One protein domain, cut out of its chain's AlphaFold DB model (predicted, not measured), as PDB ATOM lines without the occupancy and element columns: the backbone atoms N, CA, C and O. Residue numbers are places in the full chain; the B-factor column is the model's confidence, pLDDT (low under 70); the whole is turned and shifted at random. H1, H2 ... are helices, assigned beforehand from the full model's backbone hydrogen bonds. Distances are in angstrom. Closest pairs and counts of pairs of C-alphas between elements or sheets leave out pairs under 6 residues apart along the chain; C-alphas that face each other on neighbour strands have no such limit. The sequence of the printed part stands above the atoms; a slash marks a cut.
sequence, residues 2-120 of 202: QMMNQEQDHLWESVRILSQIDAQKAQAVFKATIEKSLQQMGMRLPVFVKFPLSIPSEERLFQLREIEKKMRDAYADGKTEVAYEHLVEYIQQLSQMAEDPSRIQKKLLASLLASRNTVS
ATOM      1  N   GLN A   2      29.244 -13.746  42.933       52.06
ATOM      2  CA  GLN A   2      29.288 -13.420  41.488       52.06
ATOM      3  C   GLN A   2      29.878 -14.520  40.579       52.06
ATOM      4  O   GLN A   2      29.290 -14.816  39.544       52.06
ATOM      5  N   MET A   3      30.971 -15.177  40.983       54.97
ATOM      6  CA  MET A   3      31.606 -16.242  40.183       54.97
ATOM      7  C   MET A   3      30.716 -17.497  40.030       54.97
ATOM      8  O   MET A   3      30.629 -18.070  38.949       54.97
ATOM      9  N   MET A   4      29.982 -17.886  41.085       58.47
ATOM     10  CA  MET A   4      29.059 -19.037  41.045       58.47
ATOM     11  C   MET A   4      27.835 -18.773  40.159       58.47
ATOM     12  O   MET A   4      27.307 -19.706  39.559       58.47
ATOM     13  N   ASN A   5      27.397 -17.513  40.046       64.69
ATOM     14  CA  ASN A   5      26.323 -17.135  39.126       64.69
ATOM     15  C   ASN A   5      26.776 -17.215  37.666       64.69
ATOM     16  O   ASN A   5      26.059 -17.791  36.856       64.69
ATOM     17  N   GLN A   6      27.988 -16.744  37.360       68.94
ATOM     18  CA  GLN A   6      28.553 -16.824  36.011       68.94
ATOM     19  C   GLN A   6      28.720 -18.270  35.535       68.94
ATOM     20  O   GLN A   6      28.293 -18.605  34.434       68.94
ATOM     21  N   GLU A   7      29.272 -19.157  36.369       73.69
ATOM     22  CA  GLU A   7      29.386 -20.579  36.014       73.69
ATOM     23  C   GLU A   7      28.028 -21.229  35.735       73.69
ATOM     24  O   GLU A   7      27.902 -22.056  34.834       73.69
ATOM     25  N   GLN A   8      27.013 -20.873  36.519       76.19
ATOM     26  CA  GLN A   8      25.679 -21.435  36.370       76.19
ATOM     27  C   GLN A   8      24.993 -20.931  35.094       76.19
ATOM     28  O   GLN A   8      24.362 -21.709  34.382       76.19
ATOM     29  N   ASP A   9      25.179 -19.658  34.754       79.81
ATOM     30  CA  ASP A   9      24.710 -19.089  33.492       79.81
ATOM     31  C   ASP A   9      25.382 -19.753  32.279       79.81
ATOM     32  O   ASP A   9      24.711 -20.051  31.289       79.81
ATOM     33  N   HIS A  10      26.679 -20.065  32.370       83.62
ATOM     34  CA  HIS A  10      27.394 -20.805  31.326       83.62
ATOM     35  C   HIS A  10      26.870 -22.234  31.140       83.62
ATOM     36  O   HIS A  10      26.824 -22.723  30.007       83.62
ATOM     37  N   LEU A  11      26.455 -22.909  32.215       83.44
ATOM     38  CA  LEU A  11      25.854 -24.242  32.127       83.44
ATOM     39  C   LEU A  11      24.501 -24.202  31.415       83.44
ATOM     40  O   LEU A  11      24.284 -24.984  30.490       83.44
ATOM     41  N   TRP A  12      23.634 -23.248  31.761       84.75
ATOM     42  CA  TRP A  12      22.361 -23.048  31.064       84.75
ATOM     43  C   TRP A  12      22.546 -22.726  29.577       84.75
ATOM     44  O   TRP A  12      21.839 -23.279  28.733       84.75
ATOM     45  N   GLU A  13      23.536 -21.899  29.241       85.06
ATOM     46  CA  GLU A  13      23.868 -21.594  27.847       85.06
ATOM     47  C   GLU A  13      24.393 -22.832  27.104       85.06
ATOM     48  O   GLU A  13      24.026 -23.086  25.958       85.06
ATOM     49  N   SER A  14      25.184 -23.668  27.781       84.69
ATOM     50  CA  SER A  14      25.675 -24.931  27.223       84.69
ATOM     51  C   SER A  14      24.535 -25.908  26.931       84.69
ATOM     52  O   SER A  14      24.542 -26.554  25.885       84.69
ATOM     53  N   VAL A  15      23.523 -25.995  27.806       84.88
ATOM     54  CA  VAL A  15      22.312 -26.799  27.551       84.88
ATOM     55  C   VAL A  15      21.580 -26.298  26.309       84.88
ATOM     56  O   VAL A  15      21.186 -27.108  25.469       84.88
ATOM     57  N   ARG A  16      21.423 -24.975  26.177       84.50
ATOM     58  CA  ARG A  16      20.748 -24.338  25.038       84.50
ATOM     59  C   ARG A  16      21.465 -24.607  23.716       84.50
ATOM     60  O   ARG A  16      20.818 -24.931  22.730       84.50
ATOM     61  N   ILE A  17      22.792 -24.502  23.693       84.25
ATOM     62  CA  ILE A  17      23.588 -24.773  22.489       84.25
ATOM     63  C   ILE A  17      23.523 -26.260  22.137       84.25
ATOM     64  O   ILE A  17      23.281 -26.628  20.989       84.25
ATOM     65  N   LEU A  18      23.716 -27.138  23.124       83.88
ATOM     66  CA  LEU A  18      23.740 -28.575  22.875       83.88
ATOM     67  C   LEU A  18      22.374 -29.112  22.452       83.88
ATOM     68  O   LEU A  18      22.337 -30.070  21.688       83.88
ATOM     69  N   SER A  19      21.258 -28.528  22.906       81.75
ATOM     70  CA  SER A  19      19.919 -29.005  22.525       81.75
ATOM     71  C   SER A  19      19.656 -28.874  21.022       81.75
ATOM     72  O   SER A  19      18.850 -29.624  20.478       81.75
ATOM     73  N   GLN A  20      20.380 -27.975  20.349       81.75
ATOM     74  CA  GLN A  20      20.322 -27.760  18.904       81.75
ATOM     75  C   GLN A  20      21.254 -28.694  18.111       81.75
ATOM     76  O   GLN A  20      21.109 -28.804  16.896       81.75
ATOM     77  N   ILE A  21      22.212 -29.356  18.774       82.06
ATOM     78  CA  ILE A  21      23.292 -30.120  18.125       82.06
ATOM     79  C   ILE A  21      23.196 -31.615  18.450       82.06
ATOM     80  O   ILE A  21      23.287 -32.456  17.560       82.06
ATOM     81  N   ASP A  22      23.053 -31.956  19.730       81.31
ATOM     82  CA  ASP A  22      23.141 -33.321  20.245       81.31
ATOM     83  C   ASP A  22      22.226 -33.486  21.466       81.31
ATOM     84  O   ASP A  22      22.558 -33.105  22.595       81.31
ATOM     85  N   ALA A  23      21.062 -34.091  21.232       77.44
ATOM     86  CA  ALA A  23      20.042 -34.294  22.253       77.44
ATOM     87  C   ALA A  23      20.503 -35.209  23.404       77.44
ATOM     88  O   ALA A  23      20.029 -35.067  24.526       77.44
ATOM     89  N   GLN A  24      21.440 -36.135  23.190       76.94
ATOM     90  CA  GLN A  24      21.922 -36.969  24.295       76.94
ATOM     91  C   GLN A  24      22.876 -36.185  25.198       76.94
ATOM     92  O   GLN A  24      22.746 -36.221  26.425       76.94
ATOM     93  N   LYS A  25      23.797 -35.415  24.609       80.69
ATOM     94  CA  LYS A  25      24.716 -34.560  25.378       80.69
ATOM     95  C   LYS A  25      23.981 -33.436  26.093       80.69
ATOM     96  O   LYS A  25      24.255 -33.186  27.265       80.69
ATOM     97  N   ALA A  26      23.013 -32.805  25.436       82.12
ATOM     98  CA  ALA A  26      22.184 -31.781  26.058       82.12
ATOM     99  C   ALA A  26      21.408 -32.316  27.260       82.12
ATOM    100  O   ALA A  26      21.342 -31.645  28.285       82.12
ATOM    101  N   GLN A  27      20.890 -33.544  27.189       80.44
ATOM    102  CA  GLN A  27      20.180 -34.163  28.305       80.44
ATOM    103  C   GLN A  27      21.116 -34.414  29.495       80.44
ATOM    104  O   GLN A  27      20.734 -34.179  30.643       80.44
ATOM    105  N   ALA A  28      22.348 -34.862  29.236       80.50
ATOM    106  CA  ALA A  28      23.353 -35.066  30.276       80.50
ATOM    107  C   ALA A  28      23.747 -33.745  30.960       80.50
ATOM    108  O   ALA A  28      23.715 -33.654  32.189       80.50
ATOM    109  N   VAL A  29      24.046 -32.703  30.175       82.75
ATOM    110  CA  VAL A  29      24.403 -31.375  30.703       82.75
ATOM    111  C   VAL A  29      23.218 -30.732  31.424       82.75
ATOM    112  O   VAL A  29      23.400 -30.122  32.474       82.75
ATOM    113  N   PHE A  30      21.993 -30.925  30.935       83.00
ATOM    114  CA  PHE A  30      20.777 -30.435  31.585       83.00
ATOM    115  C   PHE A  30      20.589 -31.042  32.977       83.00
ATOM    116  O   PHE A  30      20.398 -30.313  33.948       83.00
ATOM    117  N   LYS A  31      20.730 -32.367  33.104       81.38
ATOM    118  CA  LYS A  31      20.675 -33.049  34.405       81.38
ATOM    119  C   LYS A  31      21.750 -32.540  35.365       81.38
ATOM    120  O   LYS A  31      21.434 -32.238  36.513       81.38
ATOM    121  N   ALA A  32      22.985 -32.399  34.883       81.44
ATOM    122  CA  ALA A  32      24.095 -31.881  35.680       81.44
ATOM    123  C   ALA A  32      23.864 -30.427  36.127       81.44
ATOM    124  O   ALA A  32      24.196 -30.068  37.255       81.44
ATOM    125  N   THR A  33      23.258 -29.603  35.266       83.25
ATOM    126  CA  THR A  33      22.923 -28.205  35.572       83.25
ATOM    127  C   THR A  33      21.948 -28.137  36.740       83.25
ATOM    128  O   THR A  33      22.238 -27.459  37.721       83.25
ATOM    129  N   ILE A  34      20.857 -28.908  36.683       81.00
ATOM    130  CA  ILE A  34      19.841 -28.961  37.743       81.00
ATOM    131  C   ILE A  34      20.429 -29.473  39.062       81.00
ATOM    132  O   ILE A  34      20.174 -28.912  40.128       81.00
ATOM    133  N   GLU A  35      21.225 -30.542  39.000       79.19
ATOM    134  CA  GLU A  35      21.876 -31.111  40.181       79.19
ATOM    135  C   GLU A  35      22.802 -30.092  40.853       79.19
ATOM    136  O   GLU A  35      22.735 -29.909  42.072       79.19
ATOM    137  N   LYS A  36      23.595 -29.359  40.062       80.06
ATOM    138  CA  LYS A  36      24.462 -28.292  40.569       80.06
ATOM    139  C   LYS A  36      23.649 -27.166  41.213       80.06
ATOM    140  O   LYS A  36      24.007 -26.746  42.314       80.06
ATOM    141  N   SER A  37      22.543 -26.725  40.601       79.00
ATOM    142  CA  SER A  37      21.657 -25.690  41.167       79.00
ATOM    143  C   SER A  37      21.164 -26.073  42.558       79.00
ATOM    144  O   SER A  37      21.208 -25.279  43.497       79.00
ATOM    145  N   LEU A  38      20.719 -27.320  42.707       76.06
ATOM    146  CA  LEU A  38      20.204 -27.845  43.967       76.06
ATOM    147  C   LEU A  38      21.312 -27.986  45.015       76.06
ATOM    148  O   LEU A  38      21.138 -27.566  46.163       76.06
ATOM    149  N   GLN A  39      22.477 -28.494  44.611       75.88
ATOM    150  CA  GLN A  39      23.630 -28.654  45.492       75.88
ATOM    151  C   GLN A  39      24.131 -27.312  46.042       75.88
ATOM    152  O   GLN A  39      24.495 -27.238  47.216       75.88
ATOM    153  N   GLN A  40      24.116 -26.247  45.232       71.12
ATOM    154  CA  GLN A  40      24.497 -24.895  45.663       71.12
ATOM    155  C   GLN A  40      23.614 -24.351  46.796       71.12
ATOM    156  O   GLN A  40      24.062 -23.504  47.564       71.12
ATOM    157  N   MET A  41      22.395 -24.868  46.946       66.00
ATOM    158  CA  MET A  41      21.472 -24.511  48.028       66.00
ATOM    159  C   MET A  41      21.485 -25.523  49.183       66.00
ATOM    160  O   MET A  41      20.565 -25.562  49.999       66.00
ATOM    161  N   GLY A  42      22.499 -26.393  49.235       66.00
ATOM    162  CA  GLY A  42      22.618 -27.431  50.259       66.00
ATOM    163  C   GLY A  42      21.663 -28.613  50.072       66.00
ATOM    164  O   GLY A  42      21.512 -29.420  50.987       66.00
ATOM    165  N   MET A  43      21.025 -28.751  48.905       68.44
ATOM    166  CA  MET A  43      20.114 -29.858  48.606       68.44
ATOM    167  C   MET A  43      20.818 -30.906  47.745       68.44
ATOM    168  O   MET A  43      21.081 -30.692  46.566       68.44
ATOM    169  N   ARG A  44      21.106 -32.076  48.323       64.81
ATOM    170  CA  ARG A  44      21.591 -33.239  47.565       64.81
ATOM    171  C   ARG A  44      20.408 -34.133  47.217       64.81
ATOM    172  O   ARG A  44      19.790 -34.715  48.105       64.81
ATOM    173  N   LEU A  45      20.097 -34.251  45.926       63.22
ATOM    174  CA  LEU A  45      19.034 -35.125  45.427       63.22
ATOM    175  C   LEU A  45      19.613 -36.377  44.762       63.22
ATOM    176  O   LEU A  45      19.800 -36.387  43.547       63.22
ATOM    177  N   PRO A  46      19.821 -37.482  45.507       55.56
ATOM    178  CA  PRO A  46      20.405 -38.710  44.957       55.56
ATOM    179  C   PRO A  46      19.537 -39.386  43.881       55.56
ATOM    180  O   PRO A  46      19.971 -40.330  43.222       55.56
ATOM    181  N   VAL A  47      18.291 -38.941  43.696       55.47
ATOM    182  CA  VAL A  47      17.324 -39.583  42.798       55.47
ATOM    183  C   VAL A  47      17.270 -38.912  41.418       55.47
ATOM    184  O   VAL A  47      16.769 -39.525  40.476       55.47
ATOM    185  N   PHE A  48      17.828 -37.703  41.246       56.88
ATOM    186  CA  PHE A  48      17.650 -36.920  40.012       56.88
ATOM    187  C   PHE A  48      18.247 -37.598  38.766       56.88
ATOM    188  O   PHE A  48      17.630 -37.612  37.700       56.88
ATOM    189  N   VAL A  49      19.389 -38.275  38.925       57.09
ATOM    190  CA  VAL A  49      20.082 -39.017  37.854       57.09
ATOM    191  C   VAL A  49      19.180 -40.084  37.213       57.09
ATOM    192  O   VAL A  49      19.246 -40.320  36.002       57.09
ATOM    193  N   LYS A  50      18.289 -40.691  38.008       65.25
ATOM    194  CA  LYS A  50      17.462 -41.842  37.614       65.25
ATOM    195  C   LYS A  50      16.174 -41.461  36.884       65.25
ATOM    196  O   LYS A  50      15.470 -42.358  36.424       65.25
ATOM    197  N   PHE A  51      15.837 -40.173  36.780       66.56
ATOM    198  CA  PHE A  51      14.606 -39.762  36.110       66.56
ATOM    199  C   PHE A  51      14.806 -39.564  34.604       66.56
ATOM    200  O   PHE A  51      15.764 -38.900  34.184       66.56
ATOM    201  N   PRO A  52      13.915 -40.126  33.766       64.69
ATOM    202  CA  PRO A  52      13.870 -39.802  32.351       64.69
ATOM    203  C   PRO A  52      13.233 -38.417  32.201       64.69
ATOM    204  O   PRO A  52      12.015 -38.270  32.178       64.69
ATOM    205  N   LEU A  53      14.074 -37.385  32.169       68.75
ATOM    206  CA  LEU A  53      13.668 -36.026  31.819       68.75
ATOM    207  C   LEU A  53      14.023 -35.791  30.360       68.75
ATOM    208  O   LEU A  53      15.177 -35.987  29.974       68.75
ATOM    209  N   SER A  54      13.038 -35.399  29.561       70.88
ATOM    210  CA  SER A  54      13.273 -34.937  28.195       70.88
ATOM    211  C   SER A  54      13.897 -33.538  28.214       70.88
ATOM    212  O   SER A  54      13.753 -32.805  29.194       70.88
ATOM    213  N   ILE A  55      14.627 -33.166  27.158       73.81
ATOM    214  CA  ILE A  55      15.105 -31.785  27.022       73.81
ATOM    215  C   ILE A  55      13.885 -30.897  26.758       73.81
ATOM    216  O   ILE A  55      13.111 -31.205  25.848       73.81
ATOM    217  N   PRO A  56      13.689 -29.815  27.527       73.44
ATOM    218  CA  PRO A  56      12.556 -28.933  27.320       73.44
ATOM    219  C   PRO A  56      12.760 -28.046  26.085       73.44
ATOM    220  O   PRO A  56      13.880 -27.851  25.614       73.44
ATOM    221  N   SER A  57      11.669 -27.460  25.585       78.94
ATOM    222  CA  SER A  57      11.746 -26.392  24.584       78.94
ATOM    223  C   SER A  57      12.561 -25.203  25.106       78.94
ATOM    224  O   SER A  57      12.679 -25.003  26.316       78.94
ATOM    225  N   GLU A  58      13.092 -24.379  24.202       78.69
ATOM    226  CA  GLU A  58      13.881 -23.190  24.563       78.69
ATOM    227  C   GLU A  58      13.111 -22.240  25.499       78.69
ATOM    228  O   GLU A  58      13.665 -21.733  26.471       78.69
ATOM    229  N   GLU A  59      11.801 -22.096  25.286       81.50
ATOM    230  CA  GLU A  59      10.916 -21.323  26.161       81.50
ATOM    231  C   GLU A  59      10.864 -21.886  27.591       81.50
ATOM    232  O   GLU A  59      10.985 -21.147  28.568       81.50
ATOM    233  N   ARG A  60      10.750 -23.210  27.734       80.31
ATOM    234  CA  ARG A  60      10.733 -23.871  29.046       80.31
ATOM    235  C   ARG A  60      12.113 -23.872  29.715       80.31
ATOM    236  O   ARG A  60      12.184 -23.747  30.935       80.31
ATOM    237  N   LEU A  61      13.205 -23.964  28.945       82.00
ATOM    238  CA  LEU A  61      14.572 -23.773  29.457       82.00
ATOM    239  C   LEU A  61      14.736 -22.375  30.063       82.00
ATOM    240  O   LEU A  61      15.260 -22.240  31.169       82.00
ATOM    241  N   PHE A  62      14.252 -21.346  29.365       83.69
ATOM    242  CA  PHE A  62      14.291 -19.972  29.853       83.69
ATOM    243  C   PHE A  62      13.482 -19.802  31.146       83.69
ATOM    244  O   PHE A  62      13.988 -19.247  32.119       83.69
ATOM    245  N   GLN A  63      12.263 -20.348  31.200       86.06
ATOM    246  CA  GLN A  63      11.424 -20.304  32.403       86.06
ATOM    247  C   GLN A  63      12.098 -20.976  33.609       86.06
ATOM    248  O   GLN A  63      12.110 -20.406  34.701       86.06
ATOM    249  N   LEU A  64      12.705 -22.153  33.422       87.50
ATOM    250  CA  LEU A  64      13.434 -22.850  34.486       87.50
ATOM    251  C   LEU A  64      14.621 -22.033  35.000       87.50
ATOM    252  O   LEU A  64      14.817 -21.940  36.212       87.50
ATOM    253  N   ARG A  65      15.385 -21.416  34.093       87.38
ATOM    254  CA  ARG A  65      16.511 -20.548  34.452       87.38
ATOM    255  C   ARG A  65      16.055 -19.339  35.272       87.38
ATOM    256  O   ARG A  65      16.691 -19.008  36.270       87.38
ATOM    257  N   GLU A  66      14.949 -18.706  34.890       89.81
ATOM    258  CA  GLU A  66      14.407 -17.554  35.617       89.81
ATOM    259  C   GLU A  66      13.917 -17.931  37.020       89.81
ATOM    260  O   GLU A  66      14.201 -17.220  37.985       89.81
ATOM    261  N   ILE A  67      13.231 -19.071  37.163       89.50
ATOM    262  CA  ILE A  67      12.816 -19.577  38.479       89.50
ATOM    263  C   ILE A  67      14.048 -19.888  39.336       89.50
ATOM    264  O   ILE A  67      14.090 -19.518  40.508       89.50
ATOM    265  N   GLU A  68      15.084 -20.505  38.758       86.81
ATOM    266  CA  GLU A  68      16.326 -20.799  39.474       86.81
ATOM    267  C   GLU A  68      17.041 -19.534  39.956       86.81
ATOM    268  O   GLU A  68      17.566 -19.493  41.073       86.81
ATOM    269  N   LYS A  69      17.061 -18.490  39.129       88.50
ATOM    270  CA  LYS A  69      17.628 -17.196  39.495       88.50
ATOM    271  C   LYS A  69      16.872 -16.581  40.675       88.50
ATOM    272  O   LYS A  69      17.495 -16.284  41.690       88.50
ATOM    273  N   LYS A  70      15.539 -16.499  40.594       89.06
ATOM    274  CA  LYS A  70      14.684 -15.989  41.685       89.06
ATOM    275  C   LYS A  70      14.860 -16.784  42.979       89.06
ATOM    276  O   LYS A  70      15.004 -16.201  44.050       89.06
ATOM    277  N   MET A  71      14.896 -18.112  42.870       86.81
ATOM    278  CA  MET A  71      15.126 -19.022  43.991       86.81
ATOM    279  C   MET A  71      16.452 -18.722  44.699       86.81
ATOM    280  O   MET A  71      16.501 -18.634  45.924       86.81
ATOM    281  N   ARG A  72      17.527 -18.534  43.933       82.50
ATOM    282  CA  ARG A  72      18.867 -18.264  44.459       82.50
ATOM    283  C   ARG A  72      18.998 -16.873  45.059       82.50
ATOM    284  O   ARG A  72      19.600 -16.745  46.121       82.50
ATOM    285  N   ASP A  73      18.433 -15.863  44.406       85.12
ATOM    286  CA  ASP A  73      18.426 -14.487  44.904       85.12
ATOM    287  C   ASP A  73      17.673 -14.420  46.245       85.12
ATOM    288  O   ASP A  73      18.185 -13.880  47.224       85.12
ATOM    289  N   ALA A  74      16.515 -15.086  46.349       82.69
ATOM    290  CA  ALA A  74      15.775 -15.200  47.606       82.69
ATOM    291  C   ALA A  74      16.565 -15.945  48.698       82.69
ATOM    292  O   ALA A  74      16.531 -15.550  49.867       82.69
ATOM    293  N   TYR A  75      17.300 -16.999  48.331       78.19
ATOM    294  CA  TYR A  75      18.155 -17.740  49.261       78.19
ATOM    295  C   TYR A  75      19.337 -16.889  49.756       78.19
ATOM    296  O   TYR A  75      19.649 -16.898  50.947       78.19
ATOM    297  N   ALA A  76      19.964 -16.114  48.864       78.44
ATOM    298  CA  ALA A  76      21.051 -15.190  49.187       78.44
ATOM    299  C   ALA A  76      20.599 -14.055  50.121       78.44
ATOM    300  O   ALA A  76      21.333 -13.687  51.037       78.44
ATOM    301  N   ASP A  77      19.373 -13.566  49.932       81.12
ATOM    302  CA  ASP A  77      18.733 -12.543  50.765       81.12
ATOM    303  C   ASP A  77      18.244 -13.070  52.132       81.12
ATOM    304  O   ASP A  77      17.691 -12.310  52.929       81.12
ATOM    305  N   GLY A  78      18.375 -14.374  52.412       77.19
ATOM    306  CA  GLY A  78      17.862 -15.003  53.635       77.19
ATOM    307  C   GLY A  78      16.334 -15.165  53.678       77.19
ATOM    308  O   GLY A  78      15.778 -15.568  54.705       77.19
ATOM    309  N   LYS A  79      15.632 -14.899  52.568       82.88
ATOM    310  CA  LYS A  79      14.171 -15.030  52.416       82.88
ATOM    311  C   LYS A  79      13.795 -16.489  52.165       82.88
ATOM    312  O   LYS A  79      13.366 -16.883  51.084       82.88
ATOM    313  N   THR A  80      13.990 -17.299  53.198       77.50
ATOM    314  CA  THR A  80      13.931 -18.764  53.115       77.50
ATOM    315  C   THR A  80      12.576 -19.288  52.616       77.50
ATOM    316  O   THR A  80      12.540 -20.219  51.818       77.50
ATOM    317  N   GLU A  81      11.463 -18.689  53.049       83.56
ATOM    318  CA  GLU A  81      10.112 -19.082  52.616       83.56
ATOM    319  C   GLU A  81       9.914 -18.867  51.110       83.56
ATOM    320  O   GLU A  81       9.613 -19.816  50.391       83.56
ATOM    321  N   VAL A  82      10.229 -17.665  50.619       86.00
ATOM    322  CA  VAL A  82      10.157 -17.302  49.192       86.00
ATOM    323  C   VAL A  82      11.077 -18.184  48.339       86.00
ATOM    324  O   VAL A  82      10.707 -18.627  47.254       86.00
ATOM    325  N   ALA A  83      12.273 -18.508  48.839       83.38
ATOM    326  CA  ALA A  83      13.174 -19.433  48.154       83.38
ATOM    327  C   ALA A  83      12.549 -20.833  48.003       83.38
ATOM    328  O   ALA A  83      12.701 -21.472  46.961       83.38
ATOM    329  N   TYR A  84      11.815 -21.314  49.013       84.75
ATOM    330  CA  TYR A  84      11.123 -22.599  48.932       84.75
ATOM    331  C   TYR A  84       9.866 -22.562  48.063       84.75
ATOM    332  O   TYR A  84       9.585 -23.564  47.409       84.75
ATOM    333  N   GLU A  85       9.156 -21.440  47.983       89.00
ATOM    334  CA  GLU A  85       8.078 -21.264  47.001       89.00
ATOM    335  C   GLU A  85       8.612 -21.425  45.574       89.00
ATOM    336  O   GLU A  85       8.097 -22.242  44.805       89.00
ATOM    337  N   HIS A  86       9.717 -20.747  45.247       90.25
ATOM    338  CA  HIS A  86      10.367 -20.896  43.944       90.25
ATOM    339  C   HIS A  86      10.913 -22.308  43.710       90.25
ATOM    340  O   HIS A  86      10.853 -22.804  42.589       90.25
ATOM    341  N   LEU A  87      11.393 -22.999  44.748       86.19
ATOM    342  CA  LEU A  87      11.788 -24.404  44.635       86.19
ATOM    343  C   LEU A  87      10.597 -25.306  44.271       86.19
ATOM    344  O   LEU A  87      10.732 -26.195  43.431       86.19
ATOM    345  N   VAL A  88       9.433 -25.097  44.891       87.56
ATOM    346  CA  VAL A  88       8.214 -25.857  44.575       87.56
ATOM    347  C   VAL A  88       7.780 -25.593  43.134       87.56
ATOM    348  O   VAL A  88       7.493 -26.542  42.401       87.56
ATOM    349  N   GLU A  89       7.801 -24.330  42.709       90.62
ATOM    350  CA  GLU A  89       7.510 -23.926  41.331       90.62
ATOM    351  C   GLU A  89       8.488 -24.575  40.337       90.62
ATOM    352  O   GLU A  89       8.074 -25.149  39.327       90.62
ATOM    353  N   TYR A  90       9.781 -24.586  40.664       88.69
ATOM    354  CA  TYR A  90      10.827 -25.218  39.863       88.69
ATOM    355  C   TYR A  90      10.588 -26.722  39.688       88.69
ATOM    356  O   TYR A  90      10.626 -27.245  38.574       88.69
ATOM    357  N   ILE A  91      10.272 -27.434  40.775       86.44
ATOM    358  CA  ILE A  91       9.961 -28.871  40.742       86.44
ATOM    359  C   ILE A  91       8.708 -29.141  39.917       86.44
ATOM    360  O   ILE A  91       8.663 -30.126  39.177       86.44
ATOM    361  N   GLN A  92       7.689 -28.293  40.038       88.00
ATOM    362  CA  GLN A  92       6.470 -28.410  39.249       88.00
ATOM    363  C   GLN A  92       6.777 -28.288  37.753       88.00
ATOM    364  O   GLN A  92       6.353 -29.155  36.988       88.00
ATOM    365  N   GLN A  93       7.561 -27.286  37.346       87.12
ATOM    366  CA  GLN A  93       7.962 -27.104  35.947       87.12
ATOM    367  C   GLN A  93       8.801 -28.273  35.424       87.12
ATOM    368  O   GLN A  93       8.518 -28.809  34.354       87.12
ATOM    369  N   LEU A  94       9.768 -28.750  36.212       83.38
ATOM    370  CA  LEU A  94      10.558 -29.936  35.868       83.38
ATOM    371  C   LEU A  94       9.688 -31.183  35.692       83.38
ATOM    372  O   LEU A  94       9.901 -31.984  34.783       83.38
ATOM    373  N   SER A  95       8.687 -31.354  36.554       83.94
ATOM    374  CA  SER A  95       7.811 -32.524  36.518       83.94
ATOM    375  C   SER A  95       6.964 -32.561  35.248       83.94
ATOM    376  O   SER A  95       6.751 -33.633  34.691       83.94
ATOM    377  N   GLN A  96       6.548 -31.405  34.724       84.31
ATOM    378  CA  GLN A  96       5.797 -31.302  33.464       84.31
ATOM    379  C   GLN A  96       6.587 -31.730  32.217       84.31
ATOM    380  O   GLN A  96       6.034 -31.736  31.117       84.31
ATOM    381  N   MET A  97       7.875 -32.041  32.359       77.56
ATOM    382  CA  MET A  97       8.744 -32.496  31.271       77.56
ATOM    383  C   MET A  97       8.945 -34.013  31.241       77.56
ATOM    384  O   MET A  97       9.641 -34.542  30.368       77.56
ATOM    385  N   ALA A  98       8.388 -34.714  32.222       77.94
ATOM    386  CA  ALA A  98       8.393 -36.159  32.264       77.94
ATOM    387  C   ALA A  98       7.105 -36.729  31.668       77.94
ATOM    388  O   ALA A  98       6.068 -36.069  31.656       77.94
ATOM    389  N   GLU A  99       7.162 -37.993  31.251       76.75
ATOM    390  CA  GLU A  99       5.985 -38.736  30.778       76.75
ATOM    391  C   GLU A  99       4.890 -38.846  31.851       76.75
ATOM    392  O   GLU A  99       3.705 -38.854  31.531       76.75
ATOM    393  N   ASP A 100       5.279 -38.887  33.131       82.44
ATOM    394  CA  ASP A 100       4.365 -38.939  34.275       82.44
ATOM    395  C   ASP A 100       4.676 -37.808  35.275       82.44
ATOM    396  O   ASP A 100       5.420 -38.009  36.250       82.44
ATOM    397  N   PRO A 101       4.117 -36.601  35.051       83.06
ATOM    398  CA  PRO A 101       4.393 -35.439  35.887       83.06
ATOM    399  C   PRO A 101       4.031 -35.646  37.356       83.06
ATOM    400  O   PRO A 101       4.798 -35.272  38.241       83.06
ATOM    401  N   SER A 102       2.894 -36.292  37.639       83.31
ATOM    402  CA  SER A 102       2.435 -36.505  39.015       83.31
ATOM    403  C   SER A 102       3.398 -37.405  39.786       83.31
ATOM    404  O   SER A 102       3.744 -37.128  40.938       83.31
ATOM    405  N   ARG A 103       3.870 -38.484  39.154       82.00
ATOM    406  CA  ARG A 103       4.817 -39.405  39.782       82.00
ATOM    407  C   ARG A 103       6.185 -38.774  39.981       82.00
ATOM    408  O   ARG A 103       6.786 -38.999  41.032       82.00
ATOM    409  N   ILE A 104       6.678 -38.000  39.015       80.44
ATOM    410  CA  ILE A 104       7.966 -37.310  39.147       80.44
ATOM    411  C   ILE A 104       7.910 -36.253  40.241       80.44
ATOM    412  O   ILE A 104       8.770 -36.268  41.120       80.44
ATOM    413  N   GLN A 105       6.858 -35.436  40.281       84.50
ATOM    414  CA  GLN A 105       6.674 -34.437  41.330       84.50
ATOM    415  C   GLN A 105       6.678 -35.082  42.720       84.50
ATOM    416  O   GLN A 105       7.445 -34.675  43.594       84.50
ATOM    417  N   LYS A 106       5.882 -36.145  42.916       84.56
ATOM    418  CA  LYS A 106       5.827 -36.890  44.184       84.56
ATOM    419  C   LYS A 106       7.191 -37.444  44.576       84.56
ATOM    420  O   LYS A 106       7.567 -37.348  45.738       84.56
ATOM    421  N   LYS A 107       7.944 -38.009  43.629       81.56
ATOM    422  CA  LYS A 107       9.270 -38.565  43.914       81.56
ATOM    423  C   LYS A 107      10.315 -37.491  44.212       81.56
ATOM    424  O   LYS A 107      11.143 -37.714  45.089       81.56
ATOM    425  N   LEU A 108      10.288 -36.351  43.522       78.75
ATOM    426  CA  LEU A 108      11.195 -35.231  43.780       78.75
ATOM    427  C   LEU A 108      10.929 -34.619  45.155       78.75
ATOM    428  O   LEU A 108      11.858 -34.485  45.947       78.75
ATOM    429  N   LEU A 109       9.662 -34.350  45.483       81.88
ATOM    430  CA  LEU A 109       9.272 -33.867  46.807       81.88
ATOM    431  C   LEU A 109       9.594 -34.891  47.898       81.88
ATOM    432  O   LEU A 109      10.186 -34.531  48.909       81.88
ATOM    433  N   ALA A 110       9.289 -36.174  47.683       81.12
ATOM    434  CA  ALA A 110       9.650 -37.232  48.622       81.12
ATOM    435  C   ALA A 110      11.168 -37.336  48.808       81.12
ATOM    436  O   ALA A 110      11.620 -37.509  49.930       81.12
ATOM    437  N   SER A 111      11.963 -37.180  47.743       73.44
ATOM    438  CA  SER A 111      13.425 -37.158  47.836       73.44
ATOM    439  C   SER A 111      13.938 -35.922  48.571       73.44
ATOM    440  O   SER A 111      14.909 -36.044  49.309       73.44
ATOM    441  N   LEU A 112      13.315 -34.753  48.403       75.19
ATOM    442  CA  LEU A 112      13.664 -33.542  49.150       75.19
ATOM    443  C   LEU A 112      13.340 -33.696  50.634       75.19
ATOM    444  O   LEU A 112      14.188 -33.428  51.480       75.19
ATOM    445  N   LEU A 113      12.142 -34.182  50.954       75.69
ATOM    446  CA  LEU A 113      11.712 -34.443  52.325       75.69
ATOM    447  C   LEU A 113      12.550 -35.546  52.973       75.69
ATOM    448  O   LEU A 113      12.971 -35.391  54.113       75.69
ATOM    449  N   ALA A 114      12.869 -36.614  52.239       69.56
ATOM    450  CA  ALA A 114      13.792 -37.647  52.691       69.56
ATOM    451  C   ALA A 114      15.191 -37.071  52.903       69.56
ATOM    452  O   ALA A 114      15.786 -37.356  53.930       69.56
ATOM    453  N   SER A 115      15.683 -36.205  52.008       61.69
ATOM    454  CA  SER A 115      16.980 -35.542  52.177       61.69
ATOM    455  C   SER A 115      17.000 -34.633  53.415       61.69
ATOM    456  O   SER A 115      17.984 -34.614  54.145       61.69
ATOM    457  N   ARG A 116      15.891 -33.955  53.742       59.22
ATOM    458  CA  ARG A 116      15.740 -33.166  54.980       59.22
ATOM    459  C   ARG A 116      15.558 -34.013  56.238       59.22
ATOM    460  O   ARG A 116      16.076 -33.655  57.289       59.22
ATOM    461  N   ASN A 117      14.876 -35.146  56.138       47.22
ATOM    462  CA  ASN A 117      14.765 -36.098  57.242       47.22
ATOM    463  C   ASN A 117      16.072 -36.872  57.441       47.22
ATOM    464  O   ASN A 117      16.384 -37.242  58.565       47.22
ATOM    465  N   THR A 118      16.904 -37.013  56.405       43.03
ATOM    466  CA  THR A 118      18.309 -37.376  56.587       43.03
ATOM    467  C   THR A 118      19.104 -36.213  57.163       43.03
ATOM    468  O   THR A 118      20.000 -36.476  57.930       43.03
ATOM    469  N   VAL A 119      18.742 -34.940  56.968       42.00
ATOM    470  CA  VAL A 119      19.325 -33.816  57.745       42.00
ATOM    471  C   VAL A 119      18.865 -33.823  59.220       42.00
ATOM    472  O   VAL A 119      19.397 -33.080  60.038       42.00
ATOM    473  N   SER A 120      17.952 -34.720  59.616       39.88
ATOM    474  CA  SER A 120      17.630 -34.967  61.034       39.88
ATOM    475  C   SER A 120      18.526 -36.032  61.687       39.88
ATOM    476  O   SER A 120      18.397 -36.265  62.885       39.88
TER     477      SER A 120
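This is residues 2 to 120 of the 202 residues of the protein "DNA-binding protein" of Salicibibacter halophilus (UniProt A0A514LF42). Two helical hairpins, H1 with H2 and H3 with H4, lie partly one over the other as two loosely joined layers, their helices running nearly along one line; H5 folds back from the end of H4 and splays away from it as a V. H1, H2 and H3 form a bundle, three helices side by side. The printed part has 119 residues with five named helices, H1 to H5 in chain order, and no named strand: the class is all helix. It is compact, with a radius of gyration of the C-alphas of 13.8 A and spans of 43 by 35 by 20 A.

Begin with H1, residues 2 to 19, and H2, residues 23 to 40: this hairpin touches closest at the C-alphas of Leu 18 and Ala 26, 4.8 A apart, at a shallow tilt of 21 degrees, opposite ways. Residues 12 to 16 of H1 alone touch H3, residues 58 to 76, with the C-alphas of Arg 16 and Glu 58 closest at 7.0 A. H2 and H3 are close but not clearly touching; their closest C-alphas, of Ser 37 and Glu 68, are 7.4 A apart. H3 forms a hairpin with H4, residues 80 to 95, closest at the C-alphas of Met 71 and Ala 83, 4.6 A apart. Residues 91 to 95 of H4 alone touch H5, residues 101 to 118, at a steep tilt of 39 degrees, opposite ways, also a hairpin; the closest C-alphas, of Ser 95 and Pro 101, are 4.5 A apart. H5 is apart from H1, H2 and H3. Every O i to N i+4 pair in H1 to H5 is within hydrogen-bond range.

Find C-alpha 2 at (29.288, -13.420, 41.488); from there H1 runs 26.3 A. H2 spans 25.6 A, H3 26.9 A and H4 22.4 A. H5 spans 25.0 A and ends at C-alpha 118, (18.309, -37.376, 56.587).

The C-alphas of Ile 21 and Ser 120 are the two farthest apart, 43.6 A. The printed part has no cut. The link from H2 to H3, residues 41 to 57, is long. Look for pLDDT under 70 in residues 2 to 6, 41 to 53 and 114 to 120.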